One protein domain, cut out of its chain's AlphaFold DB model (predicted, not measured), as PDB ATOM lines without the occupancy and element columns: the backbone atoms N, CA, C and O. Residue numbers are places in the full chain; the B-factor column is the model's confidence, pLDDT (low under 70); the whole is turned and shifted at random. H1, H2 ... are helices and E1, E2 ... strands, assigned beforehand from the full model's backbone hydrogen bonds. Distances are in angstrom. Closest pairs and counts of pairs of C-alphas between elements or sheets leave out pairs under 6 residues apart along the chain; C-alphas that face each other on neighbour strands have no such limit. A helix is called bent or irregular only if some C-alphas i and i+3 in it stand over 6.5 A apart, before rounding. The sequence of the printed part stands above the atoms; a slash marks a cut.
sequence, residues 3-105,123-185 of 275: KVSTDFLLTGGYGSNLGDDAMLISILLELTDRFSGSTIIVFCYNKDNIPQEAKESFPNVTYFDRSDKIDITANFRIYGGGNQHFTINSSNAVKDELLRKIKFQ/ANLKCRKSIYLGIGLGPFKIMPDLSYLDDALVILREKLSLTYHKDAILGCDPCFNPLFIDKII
ATOM      1  N   LYS A   3      29.392 -16.588 -43.097       93.38
ATOM      2  CA  LYS A   3      29.342 -15.229 -42.546       93.38
ATOM      3  C   LYS A   3      28.313 -15.169 -41.425       93.38
ATOM      4  O   LYS A   3      27.206 -15.676 -41.591       93.38
ATOM      5  N   VAL A   4      28.685 -14.566 -40.306       96.56
ATOM      6  CA  VAL A   4      27.832 -14.396 -39.125       96.56
ATOM      7  C   VAL A   4      28.045 -13.006 -38.531       96.56
ATOM      8  O   VAL A   4      29.158 -12.478 -38.543       96.56
ATOM      9  N   SER A   5      26.966 -12.412 -38.030       97.06
ATOM     10  CA  SER A   5      26.970 -11.122 -37.344       97.06
ATOM     11  C   SER A   5      26.538 -11.294 -35.897       97.06
ATOM     12  O   SER A   5      25.700 -12.147 -35.613       97.06
ATOM     13  N   THR A   6      27.097 -10.488 -35.000       97.81
ATOM     14  CA  THR A   6      26.769 -10.528 -33.572       97.81
ATOM     15  C   THR A   6      26.925  -9.150 -32.936       97.81
ATOM     16  O   THR A   6      27.687  -8.316 -33.432       97.81
ATOM     17  N   ASP A   7      26.264  -8.912 -31.811       98.06
ATOM     18  CA  ASP A   7      26.481  -7.702 -31.018       98.06
ATOM     19  C   ASP A   7      27.798  -7.799 -30.253       98.06
ATOM     20  O   ASP A   7      28.672  -6.942 -30.411       98.06
ATOM     21  N   PHE A   8      27.977  -8.896 -29.514       98.25
ATOM     22  CA  PHE A   8      29.177  -9.165 -28.730       98.25
ATOM     23  C   PHE A   8      29.920 -10.392 -29.246       98.25
ATOM     24  O   PHE A   8      29.384 -11.497 -29.308       98.25
ATOM     25  N   LEU A   9      31.195 -10.201 -29.572       97.31
ATOM     26  CA  LEU A   9      32.140 -11.272 -29.846       97.31
ATOM     27  C   LEU A   9      33.108 -11.405 -28.672       97.31
ATOM     28  O   LEU A   9      34.011 -10.583 -28.510       97.31
ATOM     29  N   LEU A  10      32.950 -12.461 -27.882       96.81
ATOM     30  CA  LEU A  10      33.898 -12.837 -26.842       96.81
ATOM     31  C   LEU A  10      35.062 -13.615 -27.452       96.81
ATOM     32  O   LEU A  10      34.865 -14.592 -28.171       96.81
ATOM     33  N   THR A  11      36.286 -13.202 -27.141       92.31
ATOM     34  CA  THR A  11      37.515 -13.906 -27.532       92.31
ATOM     35  C   THR A  11      38.408 -14.120 -26.316       92.31
ATOM     36  O   THR A  11      38.435 -13.269 -25.432       92.31
ATOM     37  N   GLY A  12      39.126 -15.242 -26.264       86.81
ATOM     38  CA  GLY A  12      39.969 -15.593 -25.118       86.81
ATOM     39  C   GLY A  12      40.523 -17.014 -25.207       86.81
ATOM     40  O   GLY A  12      40.308 -17.716 -26.201       86.81
ATOM     41  N   GLY A  13      41.230 -17.441 -24.159       84.25
ATOM     42  CA  GLY A  13      41.752 -18.805 -23.995       84.25
ATOM     43  C   GLY A  13      40.693 -19.854 -23.625       84.25
ATOM     44  O   GLY A  13      41.033 -20.939 -23.172       84.25
ATOM     45  N   TYR A  14      39.408 -19.552 -23.818       89.25
ATOM     46  CA  TYR A  14      38.287 -20.375 -23.363       89.25
ATOM     47  C   TYR A  14      38.299 -21.791 -23.955       89.25
ATOM     48  O   TYR A  14      38.635 -21.981 -25.130       89.25
ATOM     49  N   GLY A  15      37.911 -22.783 -23.161       84.44
ATOM     50  CA  GLY A  15      38.024 -24.206 -23.485       84.44
ATOM     51  C   GLY A  15      39.463 -24.733 -23.412       84.44
ATOM     52  O   GLY A  15      39.774 -25.756 -24.033       84.44
ATOM     53  N   SER A  16      40.357 -24.019 -22.714       78.94
ATOM     54  CA  SER A  16      41.755 -24.427 -22.506       78.94
ATOM     55  C   SER A  16      42.113 -24.694 -21.046       78.94
ATOM     56  O   SER A  16      42.900 -25.606 -20.806       78.94
ATOM     57  N   ASN A  17      41.638 -23.890 -20.091       79.06
ATOM     58  CA  ASN A  17      41.939 -24.055 -18.667       79.06
ATOM     59  C   ASN A  17      40.829 -23.454 -17.791       79.06
ATOM     60  O   ASN A  17      40.110 -22.559 -18.230       79.06
ATOM     61  N   LEU A  18      40.754 -23.917 -16.537       81.69
ATOM     62  CA  LEU A  18      39.748 -23.498 -15.555       81.69
ATOM     63  C   LEU A  18      39.661 -21.974 -15.388       81.69
ATOM     64  O   LEU A  18      38.564 -21.441 -15.288       81.69
ATOM     65  N   GLY A  19      40.798 -21.277 -15.328       85.00
ATOM     66  CA  GLY A  19      40.824 -19.837 -15.067       85.00
ATOM     67  C   GLY A  19      40.161 -19.032 -16.183       85.00
ATOM     68  O   GLY A  19      39.313 -18.185 -15.914       85.00
ATOM     69  N   ASP A  20      40.492 -19.339 -17.437       87.00
ATOM     70  CA  ASP A  20      39.871 -18.679 -18.592       87.00
ATOM     71  C   ASP A  20      38.382 -19.048 -18.709       87.00
ATOM     72  O   ASP A  20      37.554 -18.212 -19.062       87.00
ATOM     73  N   ASP A  21      38.023 -20.289 -18.380       88.94
ATOM     74  CA  ASP A  21      36.639 -20.771 -18.379       88.94
ATOM     75  C   ASP A  21      35.776 -20.092 -17.294       88.94
ATOM     76  O   ASP A  21      34.637 -19.700 -17.556       88.94
ATOM     77  N   ALA A  22      36.335 -19.882 -16.098       89.44
ATOM     78  CA  ALA A  22      35.725 -19.095 -15.024       89.44
ATOM     79  C   ALA A  22      35.432 -17.666 -15.492       89.44
ATOM     80  O   ALA A  22      34.333 -17.133 -15.317       89.44
ATOM     81  N   MET A  23      36.421 -17.072 -16.156       92.19
ATOM     82  CA  MET A  23      36.337 -15.726 -16.693       92.19
ATOM     83  C   MET A  23      35.270 -15.614 -17.782       92.19
ATOM     84  O   MET A  23      34.496 -14.657 -17.778       92.19
ATOM     85  N   LEU A  24      35.173 -16.607 -18.674       93.94
ATOM     86  CA  LEU A  24      34.106 -16.688 -19.671       93.94
ATOM     87  C   LEU A  24      32.729 -16.633 -19.009       93.94
ATOM     88  O   LEU A  24      31.900 -15.813 -19.402       93.94
ATOM     89  N   ILE A  25      32.483 -17.499 -18.023       93.75
ATOM     90  CA  ILE A  25      31.190 -17.575 -17.332       93.75
ATOM     91  C   ILE A  25      30.880 -16.240 -16.655       93.75
ATOM     92  O   ILE A  25      29.771 -15.729 -16.801       93.75
ATOM     93  N   SER A  26      31.860 -15.649 -15.971       94.44
ATOM     94  CA  SER A  26      31.704 -14.349 -15.322       94.44
ATOM     95  C   SER A  26      31.303 -13.235 -16.300       94.44
ATOM     96  O   SER A  26      30.378 -12.467 -16.030       94.44
ATOM     97  N   ILE A  27      31.953 -13.169 -17.465       95.50
ATOM     98  CA  ILE A  27      31.643 -12.169 -18.496       95.50
ATOM     99  C   ILE A  27      30.260 -12.430 -19.107       95.50
ATOM    100  O   ILE A  27      29.509 -11.489 -19.359       95.50
ATOM    101  N   LEU A  28      29.905 -13.696 -19.341       95.94
ATOM    102  CA  LEU A  28      28.591 -14.063 -19.864       95.94
ATOM    103  C   LEU A  28      27.463 -13.690 -18.900       95.94
ATOM    104  O   LEU A  28      26.427 -13.232 -19.377       95.94
ATOM    105  N   LEU A  29      27.662 -13.815 -17.581       93.94
ATOM    106  CA  LEU A  29      26.692 -13.341 -16.585       93.94
ATOM    107  C   LEU A  29      26.399 -11.847 -16.768       93.94
ATOM    108  O   LEU A  29      25.242 -11.485 -16.937       93.94
ATOM    109  N   GLU A  30      27.427 -10.995 -16.833       93.56
ATOM    110  CA  GLU A  30      27.223  -9.549 -17.035       93.56
ATOM    111  C   GLU A  30      26.546  -9.227 -18.364       93.56
ATOM    112  O   GLU A  30      25.641  -8.395 -18.420       93.56
ATOM    113  N   LEU A  31      26.998  -9.849 -19.456       94.94
ATOM    114  CA  LEU A  31      26.482  -9.512 -20.779       94.94
ATOM    115  C   LEU A  31      25.024  -9.923 -20.946       94.94
ATOM    116  O   LEU A  31      24.240  -9.174 -21.524       94.94
ATOM    117  N   THR A  32      24.670 -11.110 -20.462       93.81
ATOM    118  CA  THR A  32      23.306 -11.626 -20.585       93.81
ATOM    119  C   THR A  32      22.332 -10.922 -19.644       93.81
ATOM    120  O   THR A  32      21.181 -10.734 -20.034       93.81
ATOM    121  N   ASP A  33      22.796 -10.475 -18.473       92.38
ATOM    122  CA  ASP A  33      22.008  -9.687 -17.520       92.38
ATOM    123  C   ASP A  33      21.767  -8.254 -18.022       92.38
ATOM    124  O   ASP A  33      20.625  -7.821 -18.182       92.38
ATOM    125  N   ARG A  34      22.834  -7.520 -18.365       93.31
ATOM    126  CA  ARG A  34      22.733  -6.091 -18.718       93.31
ATOM    127  C   ARG A  34      22.271  -5.826 -20.143       93.31
ATOM    128  O   ARG A  34      21.715  -4.764 -20.415       93.31
ATOM    129  N   PHE A  35      22.539  -6.748 -21.063       93.62
ATOM    130  CA  PHE A  35      22.244  -6.584 -22.486       93.62
ATOM    131  C   PHE A  35      21.307  -7.685 -22.985       93.62
ATOM    132  O   PHE A  35      21.542  -8.298 -24.032       93.62
ATOM    133  N   SER A  36      20.224  -7.920 -22.238       89.31
ATOM    134  CA  SER A  36      19.194  -8.904 -22.572       89.31
ATOM    135  C   SER A  36      18.732  -8.762 -24.028       89.31
ATOM    136  O   SER A  36      18.347  -7.676 -24.462       89.31
ATOM    137  N   GLY A  37      18.765  -9.860 -24.785       90.12
ATOM    138  CA  GLY A  37      18.379  -9.889 -26.203       90.12
ATOM    139  C   GLY A  37      19.512  -9.599 -27.192       90.12
ATOM    140  O   GLY A  37      19.309  -9.753 -28.395       90.12
ATOM    141  N   SER A  38      20.707  -9.243 -26.716       95.31
ATOM    142  CA  SER A  38      21.886  -9.119 -27.576       95.31
ATOM    143  C   SER A  38      22.372 -10.481 -28.060       95.31
ATOM    144  O   SER A  38      22.355 -11.475 -27.330       95.31
ATOM    145  N   THR A  39      22.866 -10.522 -29.291       97.50
ATOM    146  CA  THR A  39      23.495 -11.718 -29.855       97.50
ATOM    147  C   THR A  39      24.945 -11.829 -29.392       97.50
ATOM    148  O   THR A  39      25.736 -10.888 -29.537       97.50
ATOM    149  N   ILE A  40      25.310 -12.989 -28.841       98.31
ATOM    150  CA  ILE A  40      26.643 -13.244 -28.289       98.31
ATOM    151  C   ILE A  40      27.268 -14.452 -28.987       98.31
ATOM    152  O   ILE A  40      26.716 -15.557 -28.988       98.31
ATOM    153  N   ILE A  41      28.461 -14.247 -29.538       98.00
ATOM    154  CA  ILE A  41      29.324 -15.310 -30.049       98.00
ATOM    155  C   ILE A  41      30.573 -15.406 -29.179       98.00
ATOM    156  O   ILE A  41      31.232 -14.404 -28.913       98.00
ATOM    157  N   VAL A  42      30.954 -16.625 -28.813       97.19
ATOM    158  CA  VAL A  42      32.231 -16.939 -28.172       97.19
ATOM    159  C   VAL A  42      33.138 -17.613 -29.193       97.19
ATOM    160  O   VAL A  42      32.875 -18.732 -29.635       97.19
ATOM    161  N   PHE A  43      34.229 -16.946 -29.558       93.38
ATOM    162  CA  PHE A  43      35.302 -17.539 -30.345       93.38
ATOM    163  C   PHE A  43      36.420 -18.011 -29.412       93.38
ATOM    164  O   PHE A  43      37.159 -17.208 -28.835       93.38
ATOM    165  N   CYS A  44      36.517 -19.324 -29.246       90.88
ATOM    166  CA  CYS A  44      37.287 -19.976 -28.195       90.88
ATOM    167  C   CYS A  44      38.470 -20.791 -28.734       90.88
ATOM    168  O   CYS A  44      38.651 -20.962 -29.944       90.88
ATOM    169  N   TYR A  45      39.299 -21.301 -27.820       84.81
ATOM    170  CA  TYR A  45      40.396 -22.196 -28.170       84.81
ATOM    171  C   TYR A  45      39.868 -23.537 -28.688       84.81
ATOM    172  O   TYR A  45      40.384 -24.046 -29.687       84.81
ATOM    173  N   ASN A  46      38.877 -24.119 -28.014       85.56
ATOM    174  CA  ASN A  46      38.212 -25.352 -28.422       85.56
ATOM    175  C   ASN A  46      36.758 -25.338 -27.942       85.56
ATOM    176  O   ASN A  46      36.512 -25.403 -26.737       85.56
ATOM    177  N   LYS A  47      35.804 -25.304 -28.873       90.19
ATOM    178  CA  LYS A  47      34.373 -25.226 -28.526       90.19
ATOM    179  C   LYS A  47      33.848 -26.501 -27.868       90.19
ATOM    180  O   LYS A  47      32.918 -26.456 -27.055       90.19
ATOM    181  N   ASP A  48      34.471 -27.636 -28.169       88.00
ATOM    182  CA  ASP A  48      34.097 -28.925 -27.590       88.00
ATOM    183  C   ASP A  48      34.479 -28.991 -26.105       88.00
ATOM    184  O   ASP A  48      33.810 -29.671 -25.333       88.00
ATOM    185  N   ASN A  49      35.486 -28.214 -25.693       87.00
ATOM    186  CA  ASN A  49      35.984 -28.137 -24.319       87.00
ATOM    187  C   ASN A  49      35.360 -27.008 -23.492       87.00
ATOM    188  O   ASN A  49      35.787 -26.793 -22.362       87.00
ATOM    189  N   ILE A  50      34.404 -26.259 -24.037       90.31
ATOM    190  CA  ILE A  50      33.710 -25.231 -23.260       90.31
ATOM    191  C   ILE A  50      32.901 -25.900 -22.134       90.31
ATOM    192  O   ILE A  50      32.177 -26.859 -22.449       90.31
ATOM    193  N   PRO A  51      32.972 -25.374 -20.890       87.25
ATOM    194  CA  PRO A  51      32.216 -25.869 -19.741       87.25
ATOM    195  C   PRO A  51      30.750 -26.117 -20.048       87.25
ATOM    196  O   PRO A  51      30.078 -25.286 -20.671       87.25
ATOM    197  N   GLN A  52      30.241 -27.253 -19.579       86.12
ATOM    198  CA  GLN A  52      28.829 -27.591 -19.714       86.12
ATOM    199  C   GLN A  52      27.960 -26.545 -19.009       86.12
ATOM    200  O   GLN A  52      26.965 -26.098 -19.569       86.12
ATOM    201  N   GLU A  53      28.418 -26.040 -17.867       84.88
ATOM    202  CA  GLU A  53      27.788 -24.970 -17.103       84.88
ATOM    203  C   GLU A  53      27.604 -23.689 -17.927       84.88
ATOM    204  O   GLU A  53      26.578 -23.020 -17.805       84.88
ATOM    205  N   ALA A  54      28.568 -23.355 -18.794       90.69
ATOM    206  CA  ALA A  54      28.453 -22.220 -19.708       90.69
ATOM    207  C   ALA A  54      27.443 -22.505 -20.832       90.69
ATOM    208  O   ALA A  54      26.637 -21.645 -21.182       90.69
ATOM    209  N   LYS A  55      27.447 -23.721 -21.390       90.38
ATOM    210  CA  LYS A  55      26.503 -24.116 -22.450       90.38
ATOM    211  C   LYS A  55      25.058 -24.148 -21.948       90.38
ATOM    212  O   LYS A  55      24.165 -23.689 -22.653       90.38
ATOM    213  N   GLU A  56      24.839 -24.654 -20.740       89.06
ATOM    214  CA  GLU A  56      23.515 -24.807 -20.131       89.06
ATOM    215  C   GLU A  56      22.980 -23.498 -19.553       89.06
ATOM    216  O   GLU A  56      21.810 -23.182 -19.751       89.06
ATOM    217  N   SER A  57      23.828 -22.704 -18.885       88.69
ATOM    218  CA  SER A  57      23.401 -21.414 -18.319       88.69
ATOM    219  C   SER A  57      23.126 -20.363 -19.394       88.69
ATOM    220  O   SER A  57      22.365 -19.430 -19.151       88.69
ATOM    221  N   PHE A  58      23.758 -20.487 -20.566       93.56
ATOM    222  CA  PHE A  58      23.683 -19.489 -21.633       93.56
ATOM    223  C   PHE A  58      23.336 -20.134 -22.986       93.56
ATOM    224  O   PHE A  58      24.138 -20.083 -23.923       93.56
ATOM    225  N   PRO A  59      22.129 -20.713 -23.134       90.12
ATOM    226  CA  PRO A  59      21.751 -21.484 -24.324       90.12
ATOM    227  C   PRO A  59      21.681 -20.641 -25.608       90.12
ATOM    228  O   PRO A  59      21.768 -21.175 -26.710       90.12
ATOM    229  N   ASN A  60      21.556 -19.317 -25.476       91.00
ATOM    230  CA  ASN A  60      21.507 -18.382 -26.604       91.00
ATOM    231  C   ASN A  60      22.901 -17.936 -27.090       91.00
ATOM    232  O   ASN A  60      23.004 -17.175 -28.053       91.00
ATOM    233  N   VAL A  61      23.977 -18.388 -26.439       97.00
ATOM    234  CA  VAL A  61      25.358 -18.078 -26.826       97.00
ATOM    235  C   VAL A  61      25.845 -19.100 -27.843       97.00
ATOM    236  O   VAL A  61      25.767 -20.308 -27.626       97.00
ATOM    237  N   THR A  62      26.397 -18.622 -28.959       97.06
ATOM    238  CA  THR A  62      26.979 -19.507 -29.977       97.06
ATOM    239  C   THR A  62      28.487 -19.635 -29.793       97.06
ATOM    240  O   THR A  62      29.192 -18.631 -29.714       97.06
ATOM    241  N   TYR A  63      28.999 -20.864 -29.798       96.00
ATOM    242  CA  TYR A  63      30.423 -21.152 -29.623       96.00
ATOM    243  C   TYR A  63      31.060 -21.590 -30.944       96.00
ATOM    244  O   TYR A  63      30.583 -22.518 -31.599       96.00
ATOM    245  N   PHE A  64      32.165 -20.949 -31.309       94.56
ATOM    246  CA  PHE A  64      32.962 -21.283 -32.485       94.56
ATOM    247  C   PHE A  64      34.441 -21.405 -32.134       94.56
ATOM    248  O   PHE A  64      34.923 -20.785 -31.185       94.56
ATOM    249  N   ASP A  65      35.184 -22.146 -32.949       90.56
ATOM    250  CA  ASP A  65      36.643 -22.159 -32.916       90.56
ATOM    251  C   ASP A  65      37.246 -22.104 -34.331       90.56
ATOM    252  O   ASP A  65      36.560 -21.914 -35.340       90.56
ATOM    253  N   ARG A  66      38.574 -22.235 -34.433       85.94
ATOM    254  CA  ARG A  66      39.281 -22.158 -35.725       85.94
ATOM    255  C   ARG A  66      38.846 -23.229 -36.732       85.94
ATOM    256  O   ARG A  66      39.034 -23.022 -37.932       85.94
ATOM    257  N   SER A  67      38.307 -24.362 -36.281       86.62
ATOM    258  CA  SER A  67      37.874 -25.451 -37.161       86.62
ATOM    259  C   SER A  67      36.631 -25.094 -37.982       86.62
ATOM    260  O   SER A  67      36.450 -25.646 -39.069       86.62
ATOM    261  N   ASP A  68      35.835 -24.117 -37.533       89.06
ATOM    262  CA  ASP A  68      34.565 -23.740 -38.160       89.06
ATOM    263  C   ASP A  68      34.704 -22.935 -39.463       89.06
ATOM    264  O   ASP A  68      33.745 -22.844 -40.229       89.06
ATOM    265  N   LYS A  69      35.887 -22.365 -39.751       88.56
ATOM    266  CA  LYS A  69      36.163 -21.563 -40.966       88.56
ATOM    267  C   LYS A  69      35.079 -20.501 -41.229       88.56
ATOM    268  O   LYS A  69      34.352 -20.550 -42.234       88.56
ATOM    269  N   ILE A  70      34.974 -19.548 -40.307       89.69
ATOM    270  CA  ILE A  70      33.926 -18.521 -40.267       89.69
ATOM    271  C   ILE A  70      34.477 -17.104 -40.418       89.69
ATOM    272  O   ILE A  70      35.599 -16.808 -40.004       89.69
ATOM    273  N   ASP A  71      33.633 -16.230 -40.955       93.50
ATOM    274  CA  ASP A  71      33.812 -14.783 -40.946       93.50
ATOM    275  C   ASP A  71      32.803 -14.177 -39.967       93.50
ATOM    276  O   ASP A  71      31.596 -14.190 -40.230       93.50
ATOM    277  N   ILE A  72      33.287 -13.641 -38.849       94.75
ATOM    278  CA  ILE A  72      32.449 -12.974 -37.848       94.75
ATOM    279  C   ILE A  72      32.602 -11.462 -37.992       94.75
ATOM    280  O   ILE A  72      33.719 -10.945 -38.025       94.75
ATOM    281  N   THR A  73      31.476 -10.752 -38.036       96.88
ATOM    282  CA  THR A  73      31.425  -9.293 -37.868       96.88
ATOM    283  C   THR A  73      30.698  -8.956 -36.572       96.88
ATOM    284  O   THR A  73      29.588  -9.434 -36.357       96.88
ATOM    285  N   ALA A  74      31.309  -8.140 -35.718       97.25
ATOM    286  CA  ALA A  74      30.756  -7.781 -34.418       97.25
ATOM    287  C   ALA A  74      30.675  -6.265 -34.198       97.25
ATOM    288  O   ALA A  74      31.519  -5.510 -34.694       97.25
ATOM    289  N   ASN A  75      29.697  -5.816 -33.408       97.56
ATOM    290  CA  ASN A  75      29.683  -4.436 -32.914       97.56
ATOM    291  C   ASN A  75      30.812  -4.242 -31.893       97.56
ATOM    292  O   ASN A  75      31.681  -3.387 -32.080       97.56
ATOM    293  N   PHE A  76      30.862  -5.111 -30.889       97.06
ATOM    294  CA  PHE A  76      31.884  -5.112 -29.853       97.06
ATOM    295  C   PHE A  76      32.635  -6.436 -29.853       97.06
ATOM    296  O   PHE A  76      32.037  -7.511 -29.834       97.06
ATOM    297  N   ARG A  77      33.962  -6.363 -29.835       96.00
ATOM    298  CA  ARG A  77      34.813  -7.491 -29.484       96.00
ATOM    299  C   ARG A  77      35.307  -7.299 -28.064       96.00
ATOM    300  O   ARG A  77      35.947  -6.294 -27.780       96.00
ATOM    301  N   ILE A  78      35.054  -8.275 -27.208       96.06
ATOM    302  CA  ILE A  78      35.566  -8.293 -25.841       96.06
ATOM    303  C   ILE A  78      36.600  -9.406 -25.754       96.06
ATOM    304  O   ILE A  78      36.317 -10.582 -25.997       96.06
ATOM    305  N   TYR A  79      37.827  -9.021 -25.449       91.62
ATOM    306  CA  TYR A  79      38.887  -9.933 -25.082       91.62
ATOM    307  C   TYR A  79      38.866 -10.101 -23.560       91.62
ATOM    308  O   TYR A  79      39.169  -9.152 -22.837       91.62
ATOM    309  N   GLY A  80      38.452 -11.275 -23.081       82.62
ATOM    310  CA  GLY A  80      38.448 -11.575 -21.651       82.62
ATOM    311  C   GLY A  80      39.819 -12.064 -21.215       82.62
ATOM    312  O   GLY A  80      40.185 -13.184 -21.564       82.62
ATOM    313  N   GLY A  81      40.521 -11.175 -20.504       73.31
ATOM    314  CA  GLY A  81      41.670 -11.355 -19.613       73.31
ATOM    315  C   GLY A  81      42.683 -12.479 -19.850       73.31
ATOM    316  O   GLY A  81      42.849 -13.030 -20.934       73.31
ATOM    317  N   GLY A  82      43.461 -12.738 -18.798       67.00
ATOM    318  CA  GLY A  82      44.617 -13.633 -18.805       67.00
ATOM    319  C   GLY A  82      45.954 -12.886 -18.874       67.00
ATOM    320  O   GLY A  82      46.030 -11.698 -19.191       67.00
ATOM    321  N   ASN A  83      47.036 -13.594 -18.545       63.19
ATOM    322  CA  ASN A  83      48.396 -13.075 -18.679       63.19
ATOM    323  C   ASN A  83      48.846 -13.208 -20.133       63.19
ATOM    324  O   ASN A  83      49.328 -14.259 -20.558       63.19
ATOM    325  N   GLN A  84      48.687 -12.134 -20.896       59.25
ATOM    326  CA  GLN A  84      49.262 -12.026 -22.226       59.25
ATOM    327  C   GLN A  84      50.724 -11.584 -22.062       59.25
ATOM    328  O   GLN A  84      51.015 -10.605 -21.383       59.25
ATOM    329  N   HIS A  85      51.648 -12.315 -22.692       53.88
ATOM    330  CA  HIS A  85      53.070 -11.952 -22.812       53.88
ATOM    331  C   HIS A  85      53.967 -12.117 -21.558       53.88
ATOM    332  O   HIS A  85      55.029 -11.499 -21.473       53.88
ATOM    333  N   PHE A  86      53.637 -13.013 -20.619       48.69
ATOM    334  CA  PHE A  86      54.615 -13.422 -19.597       48.69
ATOM    335  C   PHE A  86      55.799 -14.150 -20.250       48.69
ATOM    336  O   PHE A  86      55.638 -15.213 -20.852       48.69
ATOM    337  N   THR A  87      57.007 -13.599 -20.120       43.03
ATOM    338  CA  THR A  87      58.224 -14.281 -20.577       43.03
ATOM    339  C   THR A  87      58.756 -15.153 -19.437       43.03
ATOM    340  O   THR A  87      59.358 -14.638 -18.495       43.03
ATOM    341  N   ILE A  88      58.540 -16.472 -19.493       41.81
ATOM    342  CA  ILE A  88      59.156 -17.403 -18.534       41.81
ATOM    343  C   ILE A  88      60.633 -17.561 -18.917       41.81
ATOM    344  O   ILE A  88      60.973 -18.116 -19.960       41.81
ATOM    345  N   ASN A  89      61.530 -17.032 -18.083       44.62
ATOM    346  CA  ASN A  89      62.971 -17.162 -18.278       44.62
ATOM    347  C   ASN A  89      63.480 -18.495 -17.730       44.62
ATOM    348  O   ASN A  89      63.895 -18.555 -16.576       44.62
ATOM    349  N   SER A  90      63.583 -19.515 -18.575       46.66
ATOM    350  CA  SER A  90      64.806 -20.322 -18.584       46.66
ATOM    351  C   SER A  90      64.983 -21.011 -19.939       46.66
ATOM    352  O   SER A  90      64.068 -21.627 -20.482       46.66
ATOM    353  N   SER A  91      66.180 -20.897 -20.516       50.66
ATOM    354  CA  SER A  91      66.549 -21.583 -21.766       50.66
ATOM    355  C   SER A  91      66.447 -23.108 -21.653       50.66
ATOM    356  O   SER A  91      66.288 -23.789 -22.666       50.66
ATOM    357  N   ASN A  92      66.516 -23.629 -20.426       50.84
ATOM    358  CA  ASN A  92      66.361 -25.047 -20.124       50.84
ATOM    359  C   ASN A  92      64.874 -25.438 -20.063       50.84
ATOM    360  O   ASN A  92      64.497 -26.412 -20.708       50.84
ATOM    361  N   ALA A  93      64.003 -24.623 -19.449       50.31
ATOM    362  CA  ALA A  93      62.559 -24.882 -19.423       50.31
ATOM    363  C   ALA A  93      61.936 -24.878 -20.818       50.31
ATOM    364  O   ALA A  93      61.054 -25.684 -21.062       50.31
ATOM    365  N   VAL A  94      62.399 -24.041 -21.755       50.72
ATOM    366  CA  VAL A  94      61.861 -24.034 -23.132       50.72
ATOM    367  C   VAL A  94      62.178 -25.341 -23.869       50.72
ATOM    368  O   VAL A  94      61.329 -25.871 -24.588       50.72
ATOM    369  N   LYS A  95      63.390 -25.888 -23.694       57.12
ATOM    370  CA  LYS A  95      63.768 -27.185 -24.281       57.12
ATOM    371  C   LYS A  95      62.994 -28.328 -23.630       57.12
ATOM    372  O   LYS A  95      62.461 -29.177 -24.344       57.12
ATOM    373  N   ASP A  96      62.879 -28.311 -22.307       56.00
ATOM    374  CA  ASP A  96      62.146 -29.326 -21.550       56.00
ATOM    375  C   ASP A  96      60.635 -29.263 -21.820       56.00
ATOM    376  O   ASP A  96      59.991 -30.299 -21.979       56.00
ATOM    377  N   GLU A  97      60.067 -28.068 -21.981       53.44
ATOM    378  CA  GLU A  97      58.686 -27.828 -22.406       53.44
ATOM    379  C   GLU A  97      58.435 -28.394 -23.803       53.44
ATOM    380  O   GLU A  97      57.437 -29.084 -24.020       53.44
ATOM    381  N   LEU A  98      59.344 -28.143 -24.750       56.34
ATOM    382  CA  LEU A  98      59.236 -28.671 -26.106       56.34
ATOM    383  C   LEU A  98      59.295 -30.205 -26.102       56.34
ATOM    384  O   LEU A  98      58.449 -30.851 -26.719       56.34
ATOM    385  N   LEU A  99      60.245 -30.794 -25.371       61.16
ATOM    386  CA  LEU A  99      60.394 -32.246 -25.246       61.16
ATOM    387  C   LEU A  99      59.182 -32.893 -24.564       61.16
ATOM    388  O   LEU A  99      58.694 -33.918 -25.044       61.16
ATOM    389  N   ARG A 100      58.645 -32.287 -23.497       55.84
ATOM    390  CA  ARG A 100      57.419 -32.751 -22.826       55.84
ATOM    391  C   ARG A 100      56.202 -32.635 -23.747       55.84
ATOM    392  O   ARG A 100      55.451 -33.601 -23.854       55.84
ATOM    393  N   LYS A 101      56.042 -31.523 -24.481       55.09
ATOM    394  CA  LYS A 101      54.967 -31.345 -25.482       55.09
ATOM    395  C   LYS A 101      55.049 -32.384 -26.595       55.09
ATOM    396  O   LYS A 101      54.025 -32.947 -26.966       55.09
ATOM    397  N   ILE A 102      56.249 -32.662 -27.099       60.34
ATOM    398  CA  ILE A 102      56.481 -33.679 -28.130       60.34
ATOM    399  C   ILE A 102      56.137 -35.069 -27.584       60.34
ATOM    400  O   ILE A 102      55.316 -35.769 -28.173       60.34
ATOM    401  N   LYS A 103      56.702 -35.453 -26.431       60.69
ATOM    402  CA  LYS A 103      56.437 -36.749 -25.783       60.69
ATOM    403  C   LYS A 103      54.945 -36.953 -25.519       60.69
ATOM    404  O   LYS A 103      54.417 -38.041 -25.728       60.69
ATOM    405  N   PHE A 104      54.254 -35.896 -25.114       57.59
ATOM    406  CA  PHE A 104      52.820 -35.930 -24.893       57.59
ATOM    407  C   PHE A 104      52.017 -36.057 -26.197       57.59
ATOM    408  O   PHE A 104      51.118 -36.889 -26.274       57.59
ATOM    409  N   GLN A 105      52.365 -35.307 -27.247       57.69
ATOM    410  CA  GLN A 105      51.714 -35.427 -28.559       57.69
ATOM    411  C   GLN A 105      51.873 -36.826 -29.169       57.69
ATOM    412  O   GLN A 105      50.945 -37.312 -29.815       57.69
ATOM    413  N   ALA A 123      39.905 -18.135 -39.816       77.75
ATOM    414  CA  ALA A 123      38.748 -17.409 -39.307       77.75
ATOM    415  C   ALA A 123      39.059 -15.914 -39.396       77.75
ATOM    416  O   ALA A 123      40.137 -15.501 -38.962       77.75
ATOM    417  N   ASN A 124      38.148 -15.120 -39.957       85.88
ATOM    418  CA  ASN A 124      38.301 -13.668 -39.988       85.88
ATOM    419  C   ASN A 124      37.353 -13.043 -38.970       85.88
ATOM    420  O   ASN A 124      36.141 -13.240 -39.032       85.88
ATOM    421  N   LEU A 125      37.913 -12.277 -38.040       88.00
ATOM    422  CA  LEU A 125      37.160 -11.584 -37.002       88.00
ATOM    423  C   LEU A 125      37.250 -10.086 -37.279       88.00
ATOM    424  O   LEU A 125      38.341  -9.519 -37.260       88.00
ATOM    425  N   LYS A 126      36.114  -9.452 -37.563       90.75
ATOM    426  CA  LYS A 126      36.006  -8.004 -37.756       90.75
ATOM    427  C   LYS A 126      35.132  -7.422 -36.657       90.75
ATOM    428  O   LYS A 126      34.073  -7.969 -36.363       90.75
ATOM    429  N   CYS A 127      35.544  -6.307 -36.075       92.69
ATOM    430  CA  CYS A 127      34.775  -5.626 -35.041       92.69
ATOM    431  C   CYS A 127      34.832  -4.111 -35.215       92.69
ATOM    432  O   CYS A 127      35.812  -3.591 -35.744       92.69
ATOM    433  N   ARG A 128      33.777  -3.411 -34.781       94.06
ATOM    434  CA  ARG A 128      33.751  -1.938 -34.787       94.06
ATOM    435  C   ARG A 128      34.504  -1.349 -33.600       94.06
ATOM    436  O   ARG A 128      35.166  -0.329 -33.753       94.06
ATOM    437  N   LYS A 129      34.376  -1.971 -32.426       95.69
ATOM    438  CA  LYS A 129      35.044  -1.569 -31.184       95.69
ATOM    439  C   LYS A 129      35.652  -2.780 -30.485       95.69
ATOM    440  O   LYS A 129      35.076  -3.867 -30.534       95.69
ATOM    441  N   SER A 130      36.788  -2.566 -29.832       94.38
ATOM    442  CA  SER A 130      37.511  -3.583 -29.067       94.38
ATOM    443  C   SER A 130      37.583  -3.181 -27.598       94.38
ATOM    444  O   SER A 130      37.817  -2.018 -27.278       94.38
ATOM    445  N   ILE A 131      37.380  -4.152 -26.716       95.25
ATOM    446  CA  ILE A 131      37.490  -4.015 -25.267       95.25
ATOM    447  C   ILE A 131      38.423  -5.119 -24.777       95.25
ATOM    448  O   ILE A 131      38.186  -6.293 -25.057       95.25
ATOM    449  N   TYR A 132      39.464  -4.758 -24.040       93.31
ATOM    450  CA  TYR A 132      40.356  -5.681 -23.348       93.31
ATOM    451  C   TYR A 132      40.031  -5.626 -21.864       93.31
ATOM    452  O   TYR A 132      40.329  -4.640 -21.196       93.31
ATOM    453  N   LEU A 133      39.369  -6.664 -21.364       93.69
ATOM    454  CA  LEU A 133      38.791  -6.670 -20.029       93.69
ATOM    455  C   LEU A 133      39.652  -7.494 -19.070       93.69
ATOM    456  O   LEU A 133      39.747  -8.710 -19.219       93.69
ATOM    457  N   GLY A 134      40.249  -6.829 -18.082       90.94
ATOM    458  CA  GLY A 134      41.024  -7.467 -17.018       90.94
ATOM    459  C   GLY A 134      42.287  -8.169 -17.518       90.94
ATOM    460  O   GLY A 134      42.625  -9.248 -17.032       90.94
ATOM    461  N   ILE A 135      42.969  -7.599 -18.515       90.44
ATOM    462  CA  ILE A 135      44.224  -8.167 -19.025       90.44
ATOM    463  C   ILE A 135      45.397  -7.828 -18.097       90.44
ATOM    464  O   ILE A 135      45.414  -6.768 -17.465       90.44
ATOM    465  N   GLY A 136      46.380  -8.728 -18.049       89.50
ATOM    466  CA  GLY A 136      47.690  -8.457 -17.461       89.50
ATOM    467  C   GLY A 136      48.772  -8.327 -18.528       89.50
ATOM    468  O   GLY A 136      48.788  -9.091 -19.496       89.50
ATOM    469  N   LEU A 137      49.665  -7.355 -18.342       87.12
ATOM    470  CA  LEU A 137      50.813  -7.048 -19.185       87.12
ATOM    471  C   LEU A 137      52.105  -7.220 -18.378       87.12
ATOM    472  O   LEU A 137      52.258  -6.693 -17.275       87.12
ATOM    473  N   GLY A 138      53.075  -7.900 -18.976       78.25
ATOM    474  CA  GLY A 138      54.410  -8.047 -18.413       78.25
ATOM    475  C   GLY A 138      54.496  -9.098 -17.309       78.25
ATOM    476  O   GLY A 138      53.553  -9.850 -17.128       78.25
ATOM    477  N   PRO A 139      55.637  -9.194 -16.606       75.31
ATOM    478  CA  PRO A 139      56.822  -8.373 -16.808       75.31
ATOM    479  C   PRO A 139      57.505  -8.673 -18.152       75.31
ATOM    480  O   PRO A 139      57.673  -9.831 -18.542       75.31
ATOM    481  N   PHE A 140      57.913  -7.613 -18.856       76.62
ATOM    482  CA  PHE A 140      58.638  -7.701 -20.127       76.62
ATOM    483  C   PHE A 140      60.130  -7.437 -19.932       76.62
ATOM    484  O   PHE A 140      60.509  -6.484 -19.256       76.62
ATOM    485  N   LYS A 141      60.984  -8.240 -20.579       70.06
ATOM    486  CA  LYS A 141      62.406  -7.892 -20.762       70.06
ATOM    487  C   LYS A 141      62.599  -6.870 -21.880       70.06
ATOM    488  O   LYS A 141      63.407  -5.961 -21.756       70.06
ATOM    489  N   ILE A 142      61.871  -7.067 -22.975       75.25
ATOM    490  CA  ILE A 142      61.828  -6.193 -24.144       75.25
ATOM    491  C   ILE A 142      60.353  -5.899 -24.367       75.25
ATOM    492  O   ILE A 142      59.560  -6.838 -24.451       75.25
ATOM    493  N   MET A 143      59.992  -4.617 -24.403       79.38
ATOM    494  CA  MET A 143      58.606  -4.206 -24.600       79.38
ATOM    495  C   MET A 143      58.119  -4.710 -25.969       79.38
ATOM    496  O   MET A 143      58.744  -4.371 -26.979       79.38
ATOM    497  N   PRO A 144      57.047  -5.521 -26.029       78.62
ATOM    498  CA  PRO A 144      56.432  -5.877 -27.299       78.62
ATOM    499  C   PRO A 144      55.694  -4.669 -27.890       78.62
ATOM    500  O   PRO A 144      55.373  -3.715 -27.187       78.62
ATOM    501  N   ASP A 145      55.385  -4.729 -29.183       80.88
ATOM    502  CA  ASP A 145      54.456  -3.776 -29.786       80.88
ATOM    503  C   ASP A 145      53.046  -3.992 -29.208       80.88
ATOM    504  O   ASP A 145      52.487  -5.092 -29.287       80.88
ATOM    505  N   LEU A 146      52.502  -2.940 -28.599       85.19
ATOM    506  CA  LEU A 146      51.179  -2.911 -27.980       85.19
ATOM    507  C   LEU A 146      50.182  -2.049 -28.769       85.19
ATOM    508  O   LEU A 146      49.079  -1.829 -28.285       85.19
ATOM    509  N   SER A 147      50.518  -1.611 -29.987       82.62
ATOM    510  CA  SER A 147      49.680  -0.726 -30.819       82.62
ATOM    511  C   SER A 147      48.273  -1.260 -31.105       82.62
ATOM    512  O   SER A 147      47.341  -0.506 -31.366       82.62
ATOM    513  N   TYR A 148      48.068  -2.576 -30.994       81.31
ATOM    514  CA  TYR A 148      46.742  -3.194 -31.088       81.31
ATOM    515  C   TYR A 148      45.773  -2.762 -29.966       81.31
ATOM    516  O   TYR A 148      44.578  -3.063 -30.050       81.31
ATOM    517  N   LEU A 149      46.281  -2.109 -28.917       89.00
ATOM    518  CA  LEU A 149      45.524  -1.566 -27.793       89.00
ATOM    519  C   LEU A 149      45.106  -0.100 -27.987       89.00
ATOM    520  O   LEU A 149      44.153   0.317 -27.336       89.00
ATOM    521  N   ASP A 150      45.759   0.658 -28.873       86.12
ATOM    522  CA  ASP A 150      45.634   2.127 -28.937       86.12
ATOM    523  C   ASP A 150      44.205   2.603 -29.270       86.12
ATOM    524  O   ASP A 150      43.746   3.623 -28.763       86.12
ATOM    525  N   ASP A 151      43.461   1.824 -30.063       87.12
ATOM    526  CA  ASP A 151      42.067   2.107 -30.446       87.12
ATOM    527  C   ASP A 151      41.031   1.301 -29.631       87.12
ATOM    528  O   ASP A 151      39.860   1.171 -30.023       87.12
ATOM    529  N   ALA A 152      41.450   0.707 -28.513       92.50
ATOM    530  CA  ALA A 152      40.619  -0.154 -27.684       92.50
ATOM    531  C   ALA A 152      40.349   0.446 -26.300       92.50
ATOM    532  O   ALA A 152      41.135   1.208 -25.749       92.50
ATOM    533  N   LEU A 153      39.233   0.044 -25.689       95.81
ATOM    534  CA  LEU A 153      39.047   0.249 -24.256       95.81
ATOM    535  C   LEU A 153      39.866  -0.802 -23.510       95.81
ATOM    536  O   LEU A 153      39.563  -1.993 -23.604       95.81
ATOM    537  N   VAL A 154      40.874  -0.375 -22.755       95.25
ATOM    538  CA  VAL A 154      41.767  -1.282 -22.030       95.25
ATOM    539  C   VAL A 154      41.539  -1.168 -20.531       95.25
ATOM    540  O   VAL A 154      41.664  -0.094 -19.946       95.25
ATOM    541  N   ILE A 155      41.218  -2.300 -19.908       95.12
ATOM    542  CA  ILE A 155      41.025  -2.438 -18.469       95.12
ATOM    543  C   ILE A 155      42.055  -3.449 -17.962       95.12
ATOM    544  O   ILE A 155      42.020  -4.625 -18.329       95.12
ATOM    545  N   LEU A 156      42.975  -2.988 -17.123       93.81
ATOM    546  CA  LEU A 156      44.067  -3.784 -16.566       93.81
ATOM    547  C   LEU A 156      43.695  -4.296 -15.181       93.81
ATOM    548  O   LEU A 156      43.095  -3.564 -14.397       93.81
ATOM    549  N   ARG A 157      44.067  -5.531 -14.847       91.88
ATOM    550  CA  ARG A 157      43.710  -6.119 -13.544       91.88
ATOM    551  C   ARG A 157      44.708  -5.815 -12.423       91.88
ATOM    552  O   ARG A 157      44.363  -5.953 -11.254       91.88
ATOM    553  N   GLU A 158      45.941  -5.421 -12.752       90.75
ATOM    554  CA  GLU A 158      46.959  -5.085 -11.754       90.75
ATOM    555  C   GLU A 158      47.779  -3.834 -12.098       90.75
ATOM    556  O   GLU A 158      47.979  -3.466 -13.255       90.75
ATOM    557  N   LYS A 159      48.306  -3.181 -11.052       91.81
ATOM    558  CA  LYS A 159      49.056  -1.919 -11.165       91.81
ATOM    559  C   LYS A 159      50.348  -2.038 -11.972       91.81
ATOM    560  O   LYS A 159      50.747  -1.065 -12.599       91.81
ATOM    561  N   LEU A 160      51.003  -3.202 -11.953       89.94
ATOM    562  CA  LEU A 160      52.224  -3.417 -12.733       89.94
ATOM    563  C   LEU A 160      51.960  -3.199 -14.228       89.94
ATOM    564  O   LEU A 160      52.755  -2.551 -14.900       89.94
ATOM    565  N   SER A 161      50.808  -3.643 -14.721       90.75
ATOM    566  CA  SER A 161      50.440  -3.519 -16.128       90.75
ATOM    567  C   SER A 161      50.262  -2.069 -16.578       90.75
ATOM    568  O   SER A 161      50.594  -1.743 -17.717       90.75
ATOM    569  N   LEU A 162      49.814  -1.171 -15.687       91.38
ATOM    570  CA  LEU A 162      49.687   0.267 -15.991       91.38
ATOM    571  C   LEU A 162      51.028   0.918 -16.332       91.38
ATOM    572  O   LEU A 162      51.069   1.939 -17.013       91.38
ATOM    573  N   THR A 163      52.139   0.336 -15.871       91.50
ATOM    574  CA  THR A 163      53.474   0.826 -16.233       91.50
ATOM    575  C   THR A 163      53.777   0.612 -17.716       91.50
ATOM    576  O   THR A 163      54.573   1.363 -18.280       91.50
ATOM    577  N   TYR A 164      53.111  -0.360 -18.355       90.06
ATOM    578  CA  TYR A 164      53.282  -0.700 -19.766       90.06
ATOM    579  C   TYR A 164      52.254  -0.026 -20.686       90.06
ATOM    580  O   TYR A 164      52.560   0.200 -21.854       90.06
ATOM    581  N   HIS A 165      51.071   0.336 -20.178       90.62
ATOM    582  CA  HIS A 165      50.048   1.059 -20.939       90.62
ATOM    583  C   HIS A 165      49.310   2.052 -20.027       90.62
ATOM    584  O   HIS A 165      48.432   1.674 -19.254       90.62
ATOM    585  N   LYS A 166      49.721   3.326 -20.076       90.56
ATOM    586  CA  LYS A 166      49.326   4.354 -19.094       90.56
ATOM    587  C   LYS A 166      47.907   4.888 -19.279       90.56
ATOM    588  O   LYS A 166      47.321   5.340 -18.303       90.56
ATOM    589  N   ASP A 167      47.373   4.810 -20.494       92.19
ATOM    590  CA  ASP A 167      46.035   5.313 -20.829       92.19
ATOM    591  C   ASP A 167      44.923   4.292 -20.518       92.19
ATOM    592  O   ASP A 167      43.737   4.572 -20.692       92.19
ATOM    593  N   ALA A 168      45.289   3.106 -20.013       95.06
ATOM    594  CA  ALA A 168      44.336   2.114 -19.534       95.06
ATOM    595  C   ALA A 168      43.645   2.515 -18.227       95.06
ATOM    596  O   ALA A 168      44.165   3.245 -17.384       95.06
ATOM    597  N   ILE A 169      42.495   1.884 -18.005       96.56
ATOM    598  CA  ILE A 169      41.768   1.922 -16.742       96.56
ATOM    599  C   ILE A 169      42.260   0.786 -15.843       96.56
ATOM    600  O   ILE A 169      42.389  -0.357 -16.279       96.56
ATOM    601  N   LEU A 170      42.488   1.076 -14.562       95.00
ATOM    602  CA  LEU A 170      42.696   0.032 -13.560       95.00
ATOM    603  C   LEU A 170      41.348  -0.558 -13.143       95.00
ATOM    604  O   LEU A 170      40.497   0.149 -12.608       95.00
ATOM    605  N   GLY A 171      41.170  -1.851 -13.373       91.75
ATOM    606  CA  GLY A 171      40.028  -2.632 -12.922       91.75
ATOM    607  C   GLY A 171      40.457  -3.789 -12.026       91.75
ATOM    608  O   GLY A 171      41.462  -3.723 -11.321       91.75
ATOM    609  N   CYS A 172      39.676  -4.864 -12.064       88.25
ATOM    610  CA  CYS A 172      39.971  -6.126 -11.395       88.25
ATOM    611  C   CYS A 172      39.877  -7.285 -12.395       88.25
ATOM    612  O   CYS A 172      39.418  -7.111 -13.528       88.25
ATOM    613  N   ASP A 173      40.344  -8.464 -11.986       90.06
ATOM    614  CA  ASP A 173      40.137  -9.683 -12.765       90.06
ATOM    615  C   ASP A 173      38.622  -9.956 -12.880       90.06
ATOM    616  O   ASP A 173      37.927  -9.847 -11.864       90.06
ATOM    617  N   PRO A 174      38.072 -10.302 -14.062       91.12
ATOM    618  CA  PRO A 174      36.630 -10.487 -14.218       91.12
ATOM    619  C   PRO A 174      36.074 -11.596 -13.322       91.12
ATOM    620  O   PRO A 174      34.883 -11.599 -13.025       91.12
ATOM    621  N   CYS A 175      36.909 -12.512 -12.829       90.31
ATOM    622  CA  CYS A 175      36.506 -13.506 -11.835       90.31
ATOM    623  C   CYS A 175      36.097 -12.903 -10.474       90.31
ATOM    624  O   CYS A 175      35.479 -13.601  -9.679       90.31
ATOM    625  N   PHE A 176      36.375 -11.620 -10.207       90.06
ATOM    626  CA  PHE A 176      35.870 -10.899  -9.029       90.06
ATOM    627  C   PHE A 176      34.485 -10.269  -9.229       90.06
ATOM    628  O   PHE A 176      34.036  -9.483  -8.397       90.06
ATOM    629  N   ASN A 177      33.794 -10.598 -10.321       90.12
ATOM    630  CA  ASN A 177      32.416 -10.178 -10.524       90.12
ATOM    631  C   ASN A 177      31.505 -10.695  -9.384       90.12
ATOM    632  O   ASN A 177      31.405 -11.913  -9.207       90.12
ATOM    633  N   PRO A 178      30.775  -9.815  -8.669       89.62
ATOM    634  CA  PRO A 178      29.809 -10.219  -7.650       89.62
ATOM    635  C   PRO A 178      28.766 -11.234  -8.132       89.62
ATOM    636  O   PRO A 178      28.497 -12.188  -7.411       89.62
ATOM    637  N   LEU A 179      28.231 -11.108  -9.356       88.38
ATOM    638  CA  LEU A 179      27.249 -12.072  -9.884       88.38
ATOM    639  C   LEU A 179      27.844 -13.478 -10.015       88.38
ATOM    640  O   LEU A 179      27.172 -14.478  -9.764       88.38
ATOM    641  N   PHE A 180      29.114 -13.553 -10.411       88.94
ATOM    642  CA  PHE A 180      29.836 -14.812 -10.525       88.94
ATOM    643  C   PHE A 180      30.126 -15.418  -9.150       88.94
ATOM    644  O   PHE A 180      29.848 -16.597  -8.930       88.94
ATOM    645  N   ILE A 181      30.617 -14.600  -8.216       86.25
ATOM    646  CA  ILE A 181      30.895 -15.008  -6.835       86.25
ATOM    647  C   ILE A 181      29.619 -15.519  -6.160       86.25
ATOM    648  O   ILE A 181      29.617 -16.622  -5.615       86.25
ATOM    649  N   ASP A 182      28.520 -14.771  -6.246       85.50
ATOM    650  CA  ASP A 182      27.236 -15.155  -5.660       85.50
ATOM    651  C   ASP A 182      26.724 -16.472  -6.242       85.50
ATOM    652  O   ASP A 182      26.199 -17.302  -5.501       85.50
ATOM    653  N   LYS A 183      26.901 -16.695  -7.551       80.62
ATOM    654  CA  LYS A 183      26.511 -17.953  -8.200       80.62
ATOM    655  C   LYS A 183      27.332 -19.139  -7.688       80.62
ATOM    656  O   LYS A 183      26.756 -20.186  -7.434       80.62
ATOM    657  N   ILE A 184      28.639 -18.973  -7.469       75.19
ATOM    658  CA  ILE A 184      29.488 -20.030  -6.888       75.19
ATOM    659  C   ILE A 184      29.138 -20.288  -5.415       75.19
ATOM    660  O   ILE A 184      29.166 -21.427  -4.954       75.19
ATOM    661  N   ILE A 185      28.848 -19.233  -4.648       72.31
ATOM    662  CA  ILE A 185      28.631 -19.328  -3.199       72.31
ATOM    663  C   ILE A 185      27.228 -19.839  -2.857       72.31
ATOM    664  O   ILE A 185      27.092 -20.559  -1.870       72.31
TER     665      ILE A 185
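AT A GLANCE: This is residues 3 to 105 and 123 to 185 of the 275 residues of an uncharacterized protein of Nonlabens ulvanivorans (UniProt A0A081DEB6). One twisted wall of six parallel strands, with E1, E4 and E5 sharply bent, has H1 packed on one face; H5 covers H1 on its side away from the sheet, and H2 runs alongside H1. H4 grazes the sheet by E5 and E6, while residues 90 to 105, with H3, stick out free. The printed part has 166 residues, with E1 H1 E2 H2 E3 E4 H3 E5 E6 H4 H5 along it and sheet order E3 E2 E1 E4 E5 E6; the class is mixed, helices and strands. It is compact, with a radius of gyration of the C-alphas of 16.9 A and spans of 49 by 41 by 39 A.

HOW THE PARTS SIT: Start at E1, residues 3 to 11, parallel to its neighbour E4, residues 70 to 84; N 6 and O 73 are 3.0 A apart. H1, residues 18 to 34, is on the sheet, in two layers, a helix on one face of a sheet; its closest C-alphas to E4 are Met 23 and Gly 80, 6.8 A. E2, residues 40 to 43, has N 41 2.9 A from O 8 of E1. H2, residues 52 to 57, is close to but not clearly touching H1, Ile 25 and Ala 54 being the closest C-alphas at 5.9 A, at a shallow tilt of 10 degrees, the same way. At the edge strand E3, residues 61 to 64, N 64 is 2.9 A from O 42 of E2. E1, H1, E2 and E2, H2, E3 are strand-helix-strand units, parallel neighbours with a helix between, both with right-handed crossovers. E5, residues 124 to 137, has N 131 2.8 A from O 77 of E4, and E6, residues 152 to 156, has N 155 2.8 A from O 132 of E5. H4, residues 159 to 162, only grazes the sheet; the closest C-alphas to E5 are Leu 137 and Ser 161, 4.7 A. H5, residues 178 to 185, touches H1 residues 25 to 30 alone, closest at the C-alphas of Ser 26 and Phe 180, 5.2 A, at a steep tilt of 57 degrees, opposite ways. H3, residues 91 to 105, stands free. In H1, H2 and H5 every O i to N i+4 pair is within hydrogen-bond range, in H3 10 of 11; H4 is too short for one.

IN THESE COORDINATES: Find C-alpha 3 at (29.342, -15.229, -42.546), where E1 begins; it bends by 102 degrees at residue 7. H1 spans 24.5 A from C-alpha 18 at (39.748, -23.498, -15.555). E4 spans 24.6 A, H3 21.4 A and E5 25.2 A; H5 ends at C-alpha 185 at (28.631, -19.328, -3.199).

THE WHOLE: The C-alphas of Gly 37 and Asn 92 are the farthest apart, 50.7 A. Residues 106 to 122 are not printed, and C-alphas 105 and 123 are 24.7 A apart across the cut. The links E5 to E6 and H4 to H5 are long. Look for pLDDT under 70 at residues 82 to 105.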